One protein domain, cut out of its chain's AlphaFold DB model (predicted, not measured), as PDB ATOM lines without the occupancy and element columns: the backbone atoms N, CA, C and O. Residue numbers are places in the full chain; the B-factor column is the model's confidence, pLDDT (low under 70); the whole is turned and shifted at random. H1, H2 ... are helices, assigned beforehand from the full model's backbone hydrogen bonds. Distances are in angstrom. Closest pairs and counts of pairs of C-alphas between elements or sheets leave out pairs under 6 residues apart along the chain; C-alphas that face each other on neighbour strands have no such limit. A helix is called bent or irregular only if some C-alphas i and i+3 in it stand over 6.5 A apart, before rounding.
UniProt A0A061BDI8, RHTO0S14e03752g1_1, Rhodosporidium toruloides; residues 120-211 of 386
ATOM      1  N   SER A 120     -35.545 -24.718 -11.638       82.38
ATOM      2  CA  SER A 120     -35.027 -24.179 -12.904       82.38
ATOM      3  C   SER A 120     -33.721 -24.849 -13.334       82.38
ATOM      4  O   SER A 120     -32.945 -25.362 -12.519       82.38
ATOM      5  N   PHE A 121     -33.421 -24.791 -14.632       85.50
ATOM      6  CA  PHE A 121     -32.123 -25.236 -15.148       85.50
ATOM      7  C   PHE A 121     -30.972 -24.477 -14.470       85.50
ATOM      8  O   PHE A 121     -29.976 -25.065 -14.038       85.50
ATOM      9  N   ALA A 122     -31.161 -23.168 -14.287       88.31
ATOM     10  CA  ALA A 122     -30.220 -22.318 -13.576       88.31
ATOM     11  C   ALA A 122     -30.018 -22.756 -12.120       88.31
ATOM     12  O   ALA A 122     -28.885 -22.735 -11.643       88.31
ATOM     13  N   TYR A 123     -31.078 -23.181 -11.423       90.50
ATOM     14  CA  TYR A 123     -30.980 -23.688 -10.055       90.50
ATOM     15  C   TYR A 123     -30.004 -24.864  -9.972       90.50
ATOM     16  O   TYR A 123     -29.065 -24.825  -9.178       90.50
ATOM     17  N   ARG A 124     -30.161 -25.865 -10.848       90.62
ATOM     18  CA  ARG A 124     -29.284 -27.051 -10.879       90.62
ATOM     19  C   ARG A 124     -27.820 -26.668 -11.098       90.62
ATOM     20  O   ARG A 124     -26.968 -27.034 -10.296       90.62
ATOM     21  N   ILE A 125     -27.540 -25.841 -12.107       91.38
ATOM     22  CA  ILE A 125     -26.168 -25.388 -12.404       91.38
ATOM     23  C   ILE A 125     -25.557 -24.625 -11.232       91.38
ATOM     24  O   ILE A 125     -24.374 -24.793 -10.927       91.38
ATOM     25  N   LYS A 126     -26.338 -23.748 -10.598       93.88
ATOM     26  CA  LYS A 126     -25.864 -22.937  -9.478       93.88
ATOM     27  C   LYS A 126     -25.566 -23.796  -8.249       93.88
ATOM     28  O   LYS A 126     -24.577 -23.526  -7.571       93.88
ATOM     29  N   VAL A 127     -26.369 -24.827  -7.984       93.19
ATOM     30  CA  VAL A 127     -26.120 -25.788  -6.898       93.19
ATOM     31  C   VAL A 127     -24.850 -26.592  -7.169       93.19
ATOM     32  O   VAL A 127     -23.991 -26.656  -6.295       93.19
ATOM     33  N   ASP A 128     -24.663 -27.110  -8.383       91.50
ATOM     34  CA  ASP A 128     -23.437 -27.840  -8.739       91.50
ATOM     35  C   ASP A 128     -22.189 -26.955  -8.602       91.50
ATOM     36  O   ASP A 128     -21.149 -27.387  -8.103       91.50
ATOM     37  N   ALA A 129     -22.293 -25.685  -9.009       90.69
ATOM     38  CA  ALA A 129     -21.220 -24.706  -8.851       90.69
ATOM     39  C   ALA A 129     -20.904 -24.418  -7.378       90.69
ATOM     40  O   ALA A 129     -19.735 -24.275  -7.020       90.69
ATOM     41  N   LEU A 130     -21.936 -24.329  -6.534       93.38
ATOM     42  CA  LEU A 130     -21.789 -24.134  -5.096       93.38
ATOM     43  C   LEU A 130     -21.074 -25.326  -4.458       93.38
ATOM     44  O   LEU A 130     -20.116 -25.122  -3.721       93.38
ATOM     45  N   GLU A 131     -21.496 -26.553  -4.765       90.69
ATOM     46  CA  GLU A 131     -20.873 -27.768  -4.228       90.69
ATOM     47  C   GLU A 131     -19.414 -27.893  -4.699       90.69
ATOM     48  O   GLU A 131     -18.518 -28.135  -3.891       90.69
ATOM     49  N   ALA A 132     -19.126 -27.613  -5.976       88.06
ATOM     50  CA  ALA A 132     -17.752 -27.586  -6.481       88.06
ATOM     51  C   ALA A 132     -16.886 -26.544  -5.753       88.06
ATOM     52  O   ALA A 132     -15.741 -26.817  -5.383       88.06
ATOM     53  N   TRP A 133     -17.434 -25.352  -5.513       91.19
ATOM     54  CA  TRP A 133     -16.745 -24.300  -4.778       91.19
ATOM     55  C   TRP A 133     -16.508 -24.687  -3.309       91.19
ATOM     56  O   TRP A 133     -15.431 -24.422  -2.770       91.19
ATOM     57  N   LEU A 134     -17.474 -25.350  -2.670       88.69
ATOM     58  CA  LEU A 134     -17.348 -25.840  -1.299       88.69
ATOM     59  C   LEU A 134     -16.246 -26.894  -1.193       88.69
ATOM     60  O   LEU A 134     -15.382 -26.773  -0.325       88.69
ATOM     61  N   VAL A 135     -16.211 -27.859  -2.113       85.62
ATOM     62  CA  VAL A 135     -15.146 -28.870  -2.178       85.62
ATOM     63  C   VAL A 135     -13.782 -28.202  -2.326       85.62
ATOM     64  O   VAL A 135     -12.875 -28.518  -1.563       85.62
ATOM     65  N   LEU A 136     -13.635 -27.236  -3.239       84.31
ATOM     66  CA  LEU A 136     -12.364 -26.539  -3.478       84.31
ATOM     67  C   LEU A 136     -11.863 -25.741  -2.265       84.31
ATOM     68  O   LEU A 136     -10.656 -25.681  -2.030       84.31
ATOM     69  N   ASN A 137     -12.765 -25.129  -1.494       82.12
ATOM     70  CA  ASN A 137     -12.395 -24.248  -0.383       82.12
ATOM     71  C   ASN A 137     -12.351 -24.958   0.980       82.12
ATOM     72  O   ASN A 137     -11.667 -24.493   1.892       82.12
ATOM     73  N   PHE A 138     -13.041 -26.091   1.123       78.44
ATOM     74  CA  PHE A 138     -13.169 -26.833   2.380       78.44
ATOM     75  C   PHE A 138     -12.671 -28.285   2.284       78.44
ATOM     76  O   PHE A 138     -13.042 -29.096   3.128       78.44
ATOM     77  N   VAL A 139     -11.769 -28.592   1.333       62.22
ATOM     78  CA  VAL A 139     -11.160 -29.919   1.037       62.22
ATOM     79  C   VAL A 139     -10.849 -30.779   2.275       62.22
ATOM     80  O   VAL A 139     -10.907 -32.000   2.207       62.22
ATOM     81  N   ARG A 140     -10.498 -30.166   3.414       55.78
ATOM     82  CA  ARG A 140     -10.086 -30.861   4.647       55.78
ATOM     83  C   ARG A 140     -11.121 -30.886   5.777       55.78
ATOM     84  O   ARG A 140     -10.870 -31.550   6.773       55.78
ATOM     85  N   LEU A 141     -12.244 -30.172   5.665       54.84
ATOM     86  CA  LEU A 141     -13.326 -30.160   6.665       54.84
ATOM     87  C   LEU A 141     -14.715 -30.075   5.992       54.84
ATOM     88  O   LEU A 141     -15.429 -29.084   6.190       54.84
ATOM     89  N   PRO A 142     -15.135 -31.105   5.233       55.25
ATOM     90  CA  PRO A 142     -16.457 -31.140   4.593       55.25
ATOM     91  C   PRO A 142     -17.627 -31.147   5.597       55.25
ATOM     92  O   PRO A 142     -18.770 -30.885   5.235       55.25
ATOM     93  N   THR A 143     -17.361 -31.389   6.882       60.22
ATOM     94  CA  THR A 143     -18.373 -31.479   7.949       60.22
ATOM     95  C   THR A 143     -18.273 -30.359   8.989       60.22
ATOM     96  O   THR A 143     -18.978 -30.367   9.995       60.22
ATOM     97  N   GLY A 144     -17.420 -29.353   8.764       70.19
ATOM     98  CA  GLY A 144     -17.257 -28.246   9.703       70.19
ATOM     99  C   GLY A 144     -18.464 -27.298   9.741       70.19
ATOM    100  O   GLY A 144     -19.102 -27.033   8.722       70.19
ATOM    101  N   THR A 145     -18.713 -26.674  10.896       77.75
ATOM    102  CA  THR A 145     -19.738 -25.618  11.065       77.75
ATOM    103  C   THR A 145     -19.592 -24.483  10.046       77.75
ATOM    104  O   THR A 145     -20.584 -23.928   9.580       77.75
ATOM    105  N   ALA A 146     -18.358 -24.166   9.641       80.19
ATOM    106  CA  ALA A 146     -18.069 -23.175   8.608       80.19
ATOM    107  C   ALA A 146     -18.487 -23.628   7.195       80.19
ATOM    108  O   ALA A 146     -18.986 -22.804   6.430       80.19
ATOM    109  N   HIS A 147     -18.319 -24.914   6.869       86.38
ATOM    110  CA  HIS A 147     -18.769 -25.490   5.603       86.38
ATOM    111  C   HIS A 147     -20.302 -25.484   5.526       86.38
ATOM    112  O   HIS A 147     -20.873 -24.978   4.564       86.38
ATOM    113  N   ALA A 148     -20.974 -25.935   6.591       86.25
ATOM    114  CA  ALA A 148     -22.432 -25.891   6.688       86.25
ATOM    115  C   ALA A 148     -22.977 -24.452   6.583       86.25
ATOM    116  O   ALA A 148     -23.916 -24.189   5.830       86.25
ATOM    117  N   ALA A 149     -22.351 -23.487   7.265       88.19
ATOM    118  CA  ALA A 149     -22.722 -22.076   7.163       88.19
ATOM    119  C   ALA A 149     -22.539 -21.521   5.736       88.19
ATOM    120  O   ALA A 149     -23.416 -20.827   5.226       88.19
ATOM    121  N   ALA A 150     -21.439 -21.860   5.057       89.06
ATOM    122  CA  ALA A 150     -21.216 -21.457   3.669       89.06
ATOM    123  C   ALA A 150     -22.259 -22.075   2.721       89.06
ATOM    124  O   ALA A 150     -22.827 -21.372   1.886       89.06
ATOM    125  N   ARG A 151     -22.570 -23.365   2.891       91.56
ATOM    126  CA  ARG A 151     -23.578 -24.072   2.092       91.56
ATOM    127  C   ARG A 151     -24.971 -23.475   2.264       91.56
ATOM    128  O   ARG A 151     -25.634 -23.179   1.277       91.56
ATOM    129  N   THR A 152     -25.398 -23.247   3.505       92.75
ATOM    130  CA  THR A 152     -26.703 -22.627   3.797       92.75
ATOM    131  C   THR A 152     -26.805 -21.211   3.228       92.75
ATOM    132  O   THR A 152     -27.815 -20.882   2.610       92.75
ATOM    133  N   HIS A 153     -25.749 -20.398   3.347       92.62
ATOM    134  CA  HIS A 153     -25.696 -19.071   2.733       92.62
ATOM    135  C   HIS A 153     -25.815 -19.141   1.202       92.62
ATOM    136  O   HIS A 153     -26.621 -18.421   0.611       92.62
ATOM    137  N   GLY A 154     -25.046 -20.027   0.561       92.88
ATOM    138  CA  GLY A 154     -25.087 -20.219  -0.887       92.88
ATOM    139  C   GLY A 154     -26.468 -20.656  -1.378       92.88
ATOM    140  O   GLY A 154     -27.018 -20.042  -2.289       92.88
ATOM    141  N   LEU A 155     -27.073 -21.652  -0.724       94.75
ATOM    142  CA  LEU A 155     -28.417 -22.132  -1.060       94.75
ATOM    143  C   LEU A 155     -29.485 -21.052  -0.859       94.75
ATOM    144  O   LEU A 155     -30.347 -20.886  -1.719       94.75
ATOM    145  N   ALA A 156     -29.410 -20.269   0.220       93.62
ATOM    146  CA  ALA A 156     -30.339 -19.166   0.452       93.62
ATOM    147  C   ALA A 156     -30.290 -18.129  -0.683       93.62
ATOM    148  O   ALA A 156     -31.331 -17.673  -1.152       93.62
ATOM    149  N   ARG A 157     -29.090 -17.793  -1.175       92.88
ATOM    150  CA  ARG A 157     -28.918 -16.883  -2.317       92.88
ATOM    151  C   ARG A 157     -29.465 -17.464  -3.617       92.88
ATOM    152  O   ARG A 157     -30.108 -16.738  -4.367       92.88
ATOM    153  N   ILE A 158     -29.237 -18.750  -3.871       93.50
ATOM    154  CA  ILE A 158     -29.756 -19.431  -5.063       93.50
ATOM    155  C   ILE A 158     -31.289 -19.448  -5.041       93.50
ATOM    156  O   ILE A 158     -31.908 -19.081  -6.037       93.50
ATOM    157  N   ASN A 159     -31.893 -19.782  -3.896       91.62
ATOM    158  CA  ASN A 159     -33.347 -19.777  -3.709       91.62
ATOM    159  C   ASN A 159     -33.960 -18.388  -3.951       91.62
ATOM    160  O   ASN A 159     -35.007 -18.278  -4.578       91.62
ATOM    161  N   MET A 160     -33.302 -17.312  -3.502       90.88
ATOM    162  CA  MET A 160     -33.785 -15.943  -3.742       90.88
ATOM    163  C   MET A 160     -33.808 -15.553  -5.226       90.88
ATOM    164  O   MET A 160     -34.590 -14.689  -5.615       90.88
ATOM    165  N   GLU A 161     -32.945 -16.145  -6.053       88.56
ATOM    166  CA  GLU A 161     -32.864 -15.843  -7.487       88.56
ATOM    167  C   GLU A 161     -33.757 -16.759  -8.339       88.56
ATOM    168  O   GLU A 161     -33.927 -16.511  -9.529       88.56
ATOM    169  N   GLU A 162     -34.336 -17.809  -7.761       86.62
ATOM    170  CA  GLU A 162     -35.005 -18.869  -8.512       86.62
ATOM    171  C   GLU A 162     -36.221 -18.394  -9.310       86.62
ATOM    172  O   GLU A 162     -36.349 -18.740 -10.484       86.62
ATOM    173  N   SER A 163     -37.087 -17.576  -8.711       82.25
ATOM    174  CA  SER A 163     -38.282 -17.052  -9.384       82.25
ATOM    175  C   SER A 163     -37.925 -16.199 -10.604       82.25
ATOM    176  O   SER A 163     -38.594 -16.260 -11.634       82.25
ATOM    177  N   TYR A 164     -36.829 -15.444 -10.512       84.94
ATOM    178  CA  TYR A 164     -36.300 -14.656 -11.617       84.94
ATOM    179  C   TYR A 164     -35.723 -15.547 -12.724       84.94
ATOM    180  O   TYR A 164     -35.997 -15.320 -13.899       84.94
ATOM    181  N   GLU A 165     -34.963 -16.582 -12.367       85.38
ATOM    182  CA  GLU A 165     -34.394 -17.510 -13.350       85.38
ATOM    183  C   GLU A 165     -35.470 -18.349 -14.056       85.38
ATOM    184  O   GLU A 165     -35.352 -18.599 -15.250       85.38
ATOM    185  N   LEU A 166     -36.549 -18.722 -13.358       82.44
ATOM    186  CA  LEU A 166     -37.712 -19.373 -13.969       82.44
ATOM    187  C   LEU A 166     -38.398 -18.459 -14.989       82.44
ATOM    188  O   LEU A 166     -38.736 -18.896 -16.087       82.44
ATOM    189  N   ALA A 167     -38.566 -17.174 -14.661       80.62
ATOM    190  CA  ALA A 167     -39.127 -16.207 -15.600       80.62
ATOM    191  C   ALA A 167     -38.232 -16.033 -16.839       80.62
ATOM    192  O   ALA A 167     -38.736 -15.910 -17.956       80.62
ATOM    193  N   LEU A 168     -36.906 -16.069 -16.655       80.69
ATOM    194  CA  LEU A 168     -35.949 -16.055 -17.759       80.69
ATOM    195  C   LEU A 168     -35.998 -17.334 -18.598       80.69
ATOM    196  O   LEU A 168     -35.926 -17.223 -19.813       80.69
ATOM    197  N   ASP A 169     -36.150 -18.514 -17.993       77.00
ATOM    198  CA  ASP A 169     -36.296 -19.783 -18.722       77.00
ATOM    199  C   ASP A 169     -37.551 -19.781 -19.611       77.00
ATOM    200  O   ASP A 169     -37.507 -20.216 -20.762       77.00
ATOM    201  N   ILE A 170     -38.663 -19.229 -19.119       78.19
ATOM    202  CA  ILE A 170     -39.897 -19.088 -19.904       78.19
ATOM    203  C   ILE A 170     -39.703 -18.074 -21.040       78.19
ATOM    204  O   ILE A 170     -40.083 -18.337 -22.181       78.19
ATOM    205  N   ALA A 171     -39.087 -16.924 -20.746       73.56
ATOM    206  CA  ALA A 171     -38.822 -15.887 -21.742       73.56
ATOM    207  C   ALA A 171     -37.825 -16.349 -22.815       73.56
ATOM    208  O   ALA A 171     -37.974 -16.000 -23.986       73.56
ATOM    209  N   TRP A 172     -36.848 -17.168 -22.435       71.56
ATOM    210  CA  TRP A 172     -35.847 -17.734 -23.327       71.56
ATOM    211  C   TRP A 172     -36.475 -18.521 -24.474       71.56
ATOM    212  O   TRP A 172     -36.119 -18.315 -25.633       71.56
ATOM    213  N   ASN A 173     -37.471 -19.352 -24.163       67.12
ATOM    214  CA  ASN A 173     -38.203 -20.129 -25.162       67.12
ATOM    215  C   ASN A 173     -39.026 -19.244 -26.118       67.12
ATOM    216  O   ASN A 173     -39.386 -19.687 -27.206       67.12
ATOM    217  N   ALA A 174     -39.317 -17.997 -25.733       68.88
ATOM    218  CA  ALA A 174     -40.098 -17.050 -26.524       68.88
ATOM    219  C   ALA A 174     -39.239 -16.089 -27.373       68.88
ATOM    220  O   ALA A 174     -39.724 -15.540 -28.366       68.88
ATOM    221  N   THR A 175     -37.974 -15.847 -27.009       67.69
ATOM    222  CA  THR A 175     -37.119 -14.860 -27.687       67.69
ATOM    223  C   THR A 175     -36.218 -15.476 -28.758       67.69
ATOM    224  O   THR A 175     -35.557 -16.480 -28.529       67.69
ATOM    225  N   LYS A 176     -36.096 -14.807 -29.915       59.72
ATOM    226  CA  LYS A 176     -35.174 -15.195 -31.008       59.72
ATOM    227  C   LYS A 176     -33.684 -14.979 -30.691       59.72
ATOM    228  O   LYS A 176     -32.835 -15.368 -31.484       59.72
ATOM    229  N   PHE A 177     -33.365 -14.329 -29.571       54.78
ATOM    230  CA  PHE A 177     -31.995 -14.124 -29.112       54.78
ATOM    231  C   PHE A 177     -31.624 -15.249 -28.150       54.78
ATOM    232  O   PHE A 177     -31.829 -15.136 -26.946       54.78
ATOM    233  N   GLN A 178     -31.106 -16.339 -28.707       68.69
ATOM    234  CA  GLN A 178     -30.485 -17.399 -27.926       68.69
ATOM    235  C   GLN A 178     -29.030 -17.011 -27.681       68.69
ATOM    236  O   GLN A 178     -28.242 -16.888 -28.615       68.69
ATOM    237  N   GLU A 179     -28.667 -16.785 -26.426       72.56
ATOM    238  CA  GLU A 179     -27.272 -16.968 -26.034       72.56
ATOM    239  C   GLU A 179     -26.924 -18.467 -26.114       72.56
ATOM    240  O   GLU A 179     -27.778 -19.337 -25.952       72.56
ATOM    241  N   GLU A 180     -25.661 -18.788 -26.359       82.38
ATOM    242  CA  GLU A 180     -25.226 -20.178 -26.372       82.38
ATOM    243  C   GLU A 180     -25.332 -20.794 -24.963       82.38
ATOM    244  O   GLU A 180     -24.904 -20.212 -23.963       82.38
ATOM    245  N   GLU A 181     -25.889 -22.005 -24.871       82.94
ATOM    246  CA  GLU A 181     -25.968 -22.773 -23.622       82.94
ATOM    247  C   GLU A 181     -24.639 -22.833 -22.830       82.94
ATOM    248  O   GLU A 181     -24.676 -22.591 -21.615       82.94
ATOM    249  N   PRO A 182     -23.459 -23.085 -23.445       83.81
ATOM    250  CA  PRO A 182     -22.188 -23.086 -22.715       83.81
ATOM    251  C   PRO A 182     -21.861 -21.741 -22.056       83.81
ATOM    252  O   PRO A 182     -21.395 -21.719 -20.910       83.81
ATOM    253  N   ASP A 183     -22.145 -20.624 -22.728       87.94
ATOM    254  CA  ASP A 183     -21.918 -19.283 -22.188       87.94
ATOM    255  C   ASP A 183     -22.853 -19.012 -21.011       87.94
ATOM    256  O   ASP A 183     -22.417 -18.550 -19.946       87.94
ATOM    257  N   ARG A 184     -24.121 -19.413 -21.142       85.44
ATOM    258  CA  ARG A 184     -25.103 -19.307 -20.064       85.44
ATOM    259  C   ARG A 184     -24.636 -20.067 -18.823       85.44
ATOM    260  O   ARG A 184     -24.623 -19.507 -17.721       85.44
ATOM    261  N   VAL A 185     -24.201 -21.315 -18.995       89.19
ATOM    262  CA  VAL A 185     -23.667 -22.161 -17.915       89.19
ATOM    263  C   VAL A 185     -22.446 -21.500 -17.271       89.19
ATOM    264  O   VAL A 185     -22.369 -21.406 -16.041       89.19
ATOM    265  N   ALA A 186     -21.507 -20.991 -18.072       89.06
ATOM    266  CA  ALA A 186     -20.301 -20.332 -17.579       89.06
ATOM    267  C   ALA A 186     -20.623 -19.082 -16.746       89.06
ATOM    268  O   ALA A 186     -20.049 -18.890 -15.666       89.06
ATOM    269  N   ARG A 187     -21.575 -18.253 -17.190       91.00
ATOM    270  CA  ARG A 187     -22.016 -17.067 -16.439       91.00
ATOM    271  C   ARG A 187     -22.696 -17.435 -15.125       91.00
ATOM    272  O   ARG A 187     -22.389 -16.815 -14.105       91.00
ATOM    273  N   LEU A 188     -23.578 -18.437 -15.132       91.44
ATOM    274  CA  LEU A 188     -24.277 -18.915 -13.933       91.44
ATOM    275  C   LEU A 188     -23.287 -19.435 -12.883       91.44
ATOM    276  O   LEU A 188     -23.330 -19.004 -11.729       91.44
ATOM    277  N   ARG A 189     -22.329 -20.272 -13.301       91.81
ATOM    278  CA  ARG A 189     -21.248 -20.765 -12.432       91.81
ATOM    279  C   ARG A 189     -20.396 -19.617 -11.888       91.81
ATOM    280  O   ARG A 189     -20.175 -19.526 -10.684       91.81
ATOM    281  N   SER A 190     -19.970 -18.697 -12.755       89.19
ATOM    282  CA  SER A 190     -19.137 -17.544 -12.374       89.19
ATOM    283  C   SER A 190     -19.842 -16.580 -11.421       89.19
ATOM    284  O   SER A 190     -19.195 -15.896 -10.630       89.19
ATOM    285  N   ARG A 191     -21.171 -16.473 -11.498       92.69
ATOM    286  CA  ARG A 191     -21.967 -15.668 -10.565       92.69
ATOM    287  C   ARG A 191     -21.962 -16.281  -9.166       92.69
ATOM    288  O   ARG A 191     -21.716 -15.555  -8.210       92.69
ATOM    289  N   VAL A 192     -22.178 -17.594  -9.057       93.25
ATOM    290  CA  VAL A 192     -22.160 -18.301  -7.765       93.25
ATOM    291  C   VAL A 192     -20.772 -18.280  -7.144       93.25
ATOM    292  O   VAL A 192     -20.653 -17.929  -5.977       93.25
ATOM    293  N   MET A 193     -19.728 -18.581  -7.924       91.00
ATOM    294  CA  MET A 193     -18.351 -18.564  -7.421       91.00
ATOM    295  C   MET A 193     -17.979 -17.190  -6.856       91.00
ATOM    296  O   MET A 193     -17.578 -17.113  -5.704       91.00
ATOM    297  N   ARG A 194     -18.244 -16.097  -7.591       94.31
ATOM    298  CA  ARG A 194     -17.990 -14.730  -7.095       94.31
ATOM    299  C   ARG A 194     -18.756 -14.406  -5.817       94.31
ATOM    300  O   ARG A 194     -18.185 -13.857  -4.887       94.31
ATOM    301  N   MET A 195     -20.037 -14.765  -5.760       94.06
ATOM    302  CA  MET A 195     -20.863 -14.547  -4.570       94.06
ATOM    303  C   MET A 195     -20.310 -15.285  -3.342       94.06
ATOM    304  O   MET A 195     -20.353 -14.758  -2.230       94.06
ATOM    305  N   MET A 196     -19.774 -16.490  -3.540       94.25
ATOM    306  CA  MET A 196     -19.175 -17.273  -2.466       94.25
ATOM    307  C   MET A 196     -17.764 -16.788  -2.096       94.25
ATOM    308  O   MET A 196     -17.431 -16.772  -0.910       94.25
ATOM    309  N   ASP A 197     -16.972 -16.316  -3.060       90.81
ATOM    310  CA  ASP A 197     -15.683 -15.657  -2.812       90.81
ATOM    311  C   ASP A 197     -15.877 -14.382  -1.979       90.81
ATOM    312  O   ASP A 197     -15.228 -14.212  -0.945       90.81
ATOM    313  N   ASP A 198     -16.865 -13.552  -2.339       91.19
ATOM    314  CA  ASP A 198     -17.258 -12.381  -1.553       91.19
ATOM    315  C   ASP A 198     -17.629 -12.796  -0.121       91.19
ATOM    316  O   ASP A 198     -17.180 -12.184   0.851       91.19
ATOM    317  N   TYR A 199     -18.419 -13.860   0.048       90.19
ATOM    318  CA  TYR A 199     -18.757 -14.384   1.373       90.19
ATOM    319  C   TYR A 199     -17.510 -14.798   2.174       90.19
ATOM    320  O   TYR A 199     -17.400 -14.447   3.356       90.19
ATOM    321  N   LEU A 200     -16.546 -15.497   1.557       87.44
ATOM    322  CA  LEU A 200     -15.299 -15.868   2.234       87.44
ATOM    323  C   LEU A 200     -14.508 -14.647   2.668       87.44
ATOM    324  O   LEU A 200     -14.108 -14.587   3.835       87.44
ATOM    325  N   ASP A 201     -14.331 -13.675   1.783       87.00
ATOM    326  CA  ASP A 201     -13.582 -12.458   2.074       87.00
ATOM    327  C   ASP A 201     -14.192 -11.707   3.258       87.00
ATOM    328  O   ASP A 201     -13.493 -11.339   4.211       87.00
ATOM    329  N   HIS A 202     -15.518 -11.551   3.270       84.88
ATOM    330  CA  HIS A 202     -16.226 -10.937   4.391       84.88
ATOM    331  C   HIS A 202     -16.047 -11.751   5.682       84.88
ATOM    332  O   HIS A 202     -15.724 -11.186   6.734       84.88
ATOM    333  N   SER A 203     -16.166 -13.081   5.615       81.19
ATOM    334  CA  SER A 203     -16.026 -13.958   6.783       81.19
ATOM    335  C   SER A 203     -14.616 -13.919   7.401       81.19
ATOM    336  O   SER A 203     -14.468 -13.926   8.628       81.19
ATOM    337  N   GLN A 204     -13.567 -13.820   6.579       75.75
ATOM    338  CA  GLN A 204     -12.176 -13.752   7.033       75.75
ATOM    339  C   GLN A 204     -11.819 -12.362   7.569       75.75
ATOM    340  O   GLN A 204     -11.129 -12.239   8.588       75.75
ATOM    341  N   ASN A 205     -12.332 -11.303   6.942       65.88
ATOM    342  CA  ASN A 205     -12.115  -9.930   7.392       65.88
ATOM    343  C   ASN A 205     -12.790  -9.650   8.745       65.88
ATOM    344  O   ASN A 205     -12.223  -8.945   9.587       65.88
ATOM    345  N   CYS A 206     -13.938 -10.273   9.030       60.16
ATOM    346  CA  CYS A 206     -14.557 -10.236  10.358       60.16
ATOM    347  C   CYS A 206     -13.680 -10.892  11.443       60.16
ATOM    348  O   CYS A 206     -13.623 -10.390  12.569       60.16
ATOM    349  N   LYS A 207     -12.950 -11.967  11.116       58.84
ATOM    350  CA  LYS A 207     -12.030 -12.639  12.055       58.84
ATOM    351  C   LYS A 207     -10.790 -11.791  12.353       58.84
ATOM    352  O   LYS A 207     -10.432 -11.631  13.518       58.84
ATOM    353  N   LYS A 208     -10.192 -11.163  11.332       58.31
ATOM    354  CA  LYS A 208      -9.043 -10.246  11.497       58.31
ATOM    355  C   LYS A 208      -9.392  -9.027  12.361       58.31
ATOM    356  O   LYS A 208      -8.593  -8.612  13.196       58.31
ATOM    357  N   ARG A 209     -10.610  -8.489  12.222       52.56
ATOM    358  CA  ARG A 209     -11.091  -7.368  13.048       52.56
ATOM    359  C   ARG A 209     -11.353  -7.750  14.508       52.56
ATOM    360  O   ARG A 209     -11.102  -6.929  15.383       52.56
ATOM    361  N   ARG A 210     -11.806  -8.979  14.790       53.38
ATOM    362  CA  ARG A 210     -11.983  -9.463  16.174       53.38
ATOM    363  C   ARG A 210     -10.652  -9.711  16.888       53.38
ATOM    364  O   ARG A 210     -10.546  -9.396  18.068       53.38
ATOM    365  N   ALA A 211      -9.625 -10.192  16.185       50.03
ATOM    366  CA  ALA A 211      -8.303 -10.417  16.780       50.03
ATOM    367  C   ALA A 211      -7.612  -9.110  17.226       50.03
ATOM    368  O   ALA A 211      -6.977  -9.073  18.276       50.03
TER     369      ALA A 211
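AT A GLANCE: This is residues 120 to 211 of the 386 residues of the protein "RHTO0S14e03752g1_1" of Rhodosporidium toruloides (UniProt A0A061BDI8). A helical hairpin, H1 side by side with the first arm of the bent helix H2, is crossed slantwise by the long helix H3. Residues 204 to 211 of H3 stick out at one end of the rod, and residues 171 to 183, including the end of H2 and the beginning of H3, stand free at the other. The 92 printed residues, with three named helices in the order H1, H2, H3 and no named strand, are all helix in class, and the packing is mostly crossed. The whole is loose, with a radius of gyration of the C-alphas of 15.5 A and spans of 55 by 24 by 18 A.

IN THESE COORDINATES: H1, residues 121 to 138, begins with C-alpha 121 at (-32.123, -25.236, -15.148) and is 25.9 A long. H2, residues 145 to 174, was assigned as one helix by its hydrogen bonds but is bent, with C-alphas 160 and 163 7.3 A apart. Its arms are H2a, residues 145 to 160, 22.6 A, and H2b, residues 163 to 174, 17.2 A, at a steep tilt of 47 degrees. H3, residues 181 to 211, is 45.8 A long and ends with C-alpha 211 at (-8.303, -10.417, 16.780).

HOW THE PARTS SIT: H1 and H2a form a hairpin and touch, closest at the C-alphas of Phe 138 and His 147, 6.6 A, at a shallow tilt of 18 degrees, opposite ways. H1 and H2b only just touch, with 3 pairs of C-alphas within 8 A, the closest those of Ala 122 and Glu 165, 6.4 A. H3 touches H1 with residues 185 to 196 alone, closest at the C-alphas of Ala 129 and Arg 189, 5.3 A, at a steep tilt of 41 degrees, the same way. H2a touches H3 with residues 150 to 154 alone, closest at the C-alphas of Gly 154 and Met 196, 6.8 A, at a steep tilt of 45 degrees. H2b and H3 are apart. Every O i to N i+4 pair is within hydrogen-bond range in H1 and H2a, against 6 of 8 in H2b and 26 of 27 in H3.

THE WHOLE: The C-alphas of Lys 176 and Ala 211, the two farthest apart, are 55.0 A from each other. The printed part has no cut, and both links are short. Residues 139 to 143, 173 to 178 and 205 to 211 have pLDDT under 70.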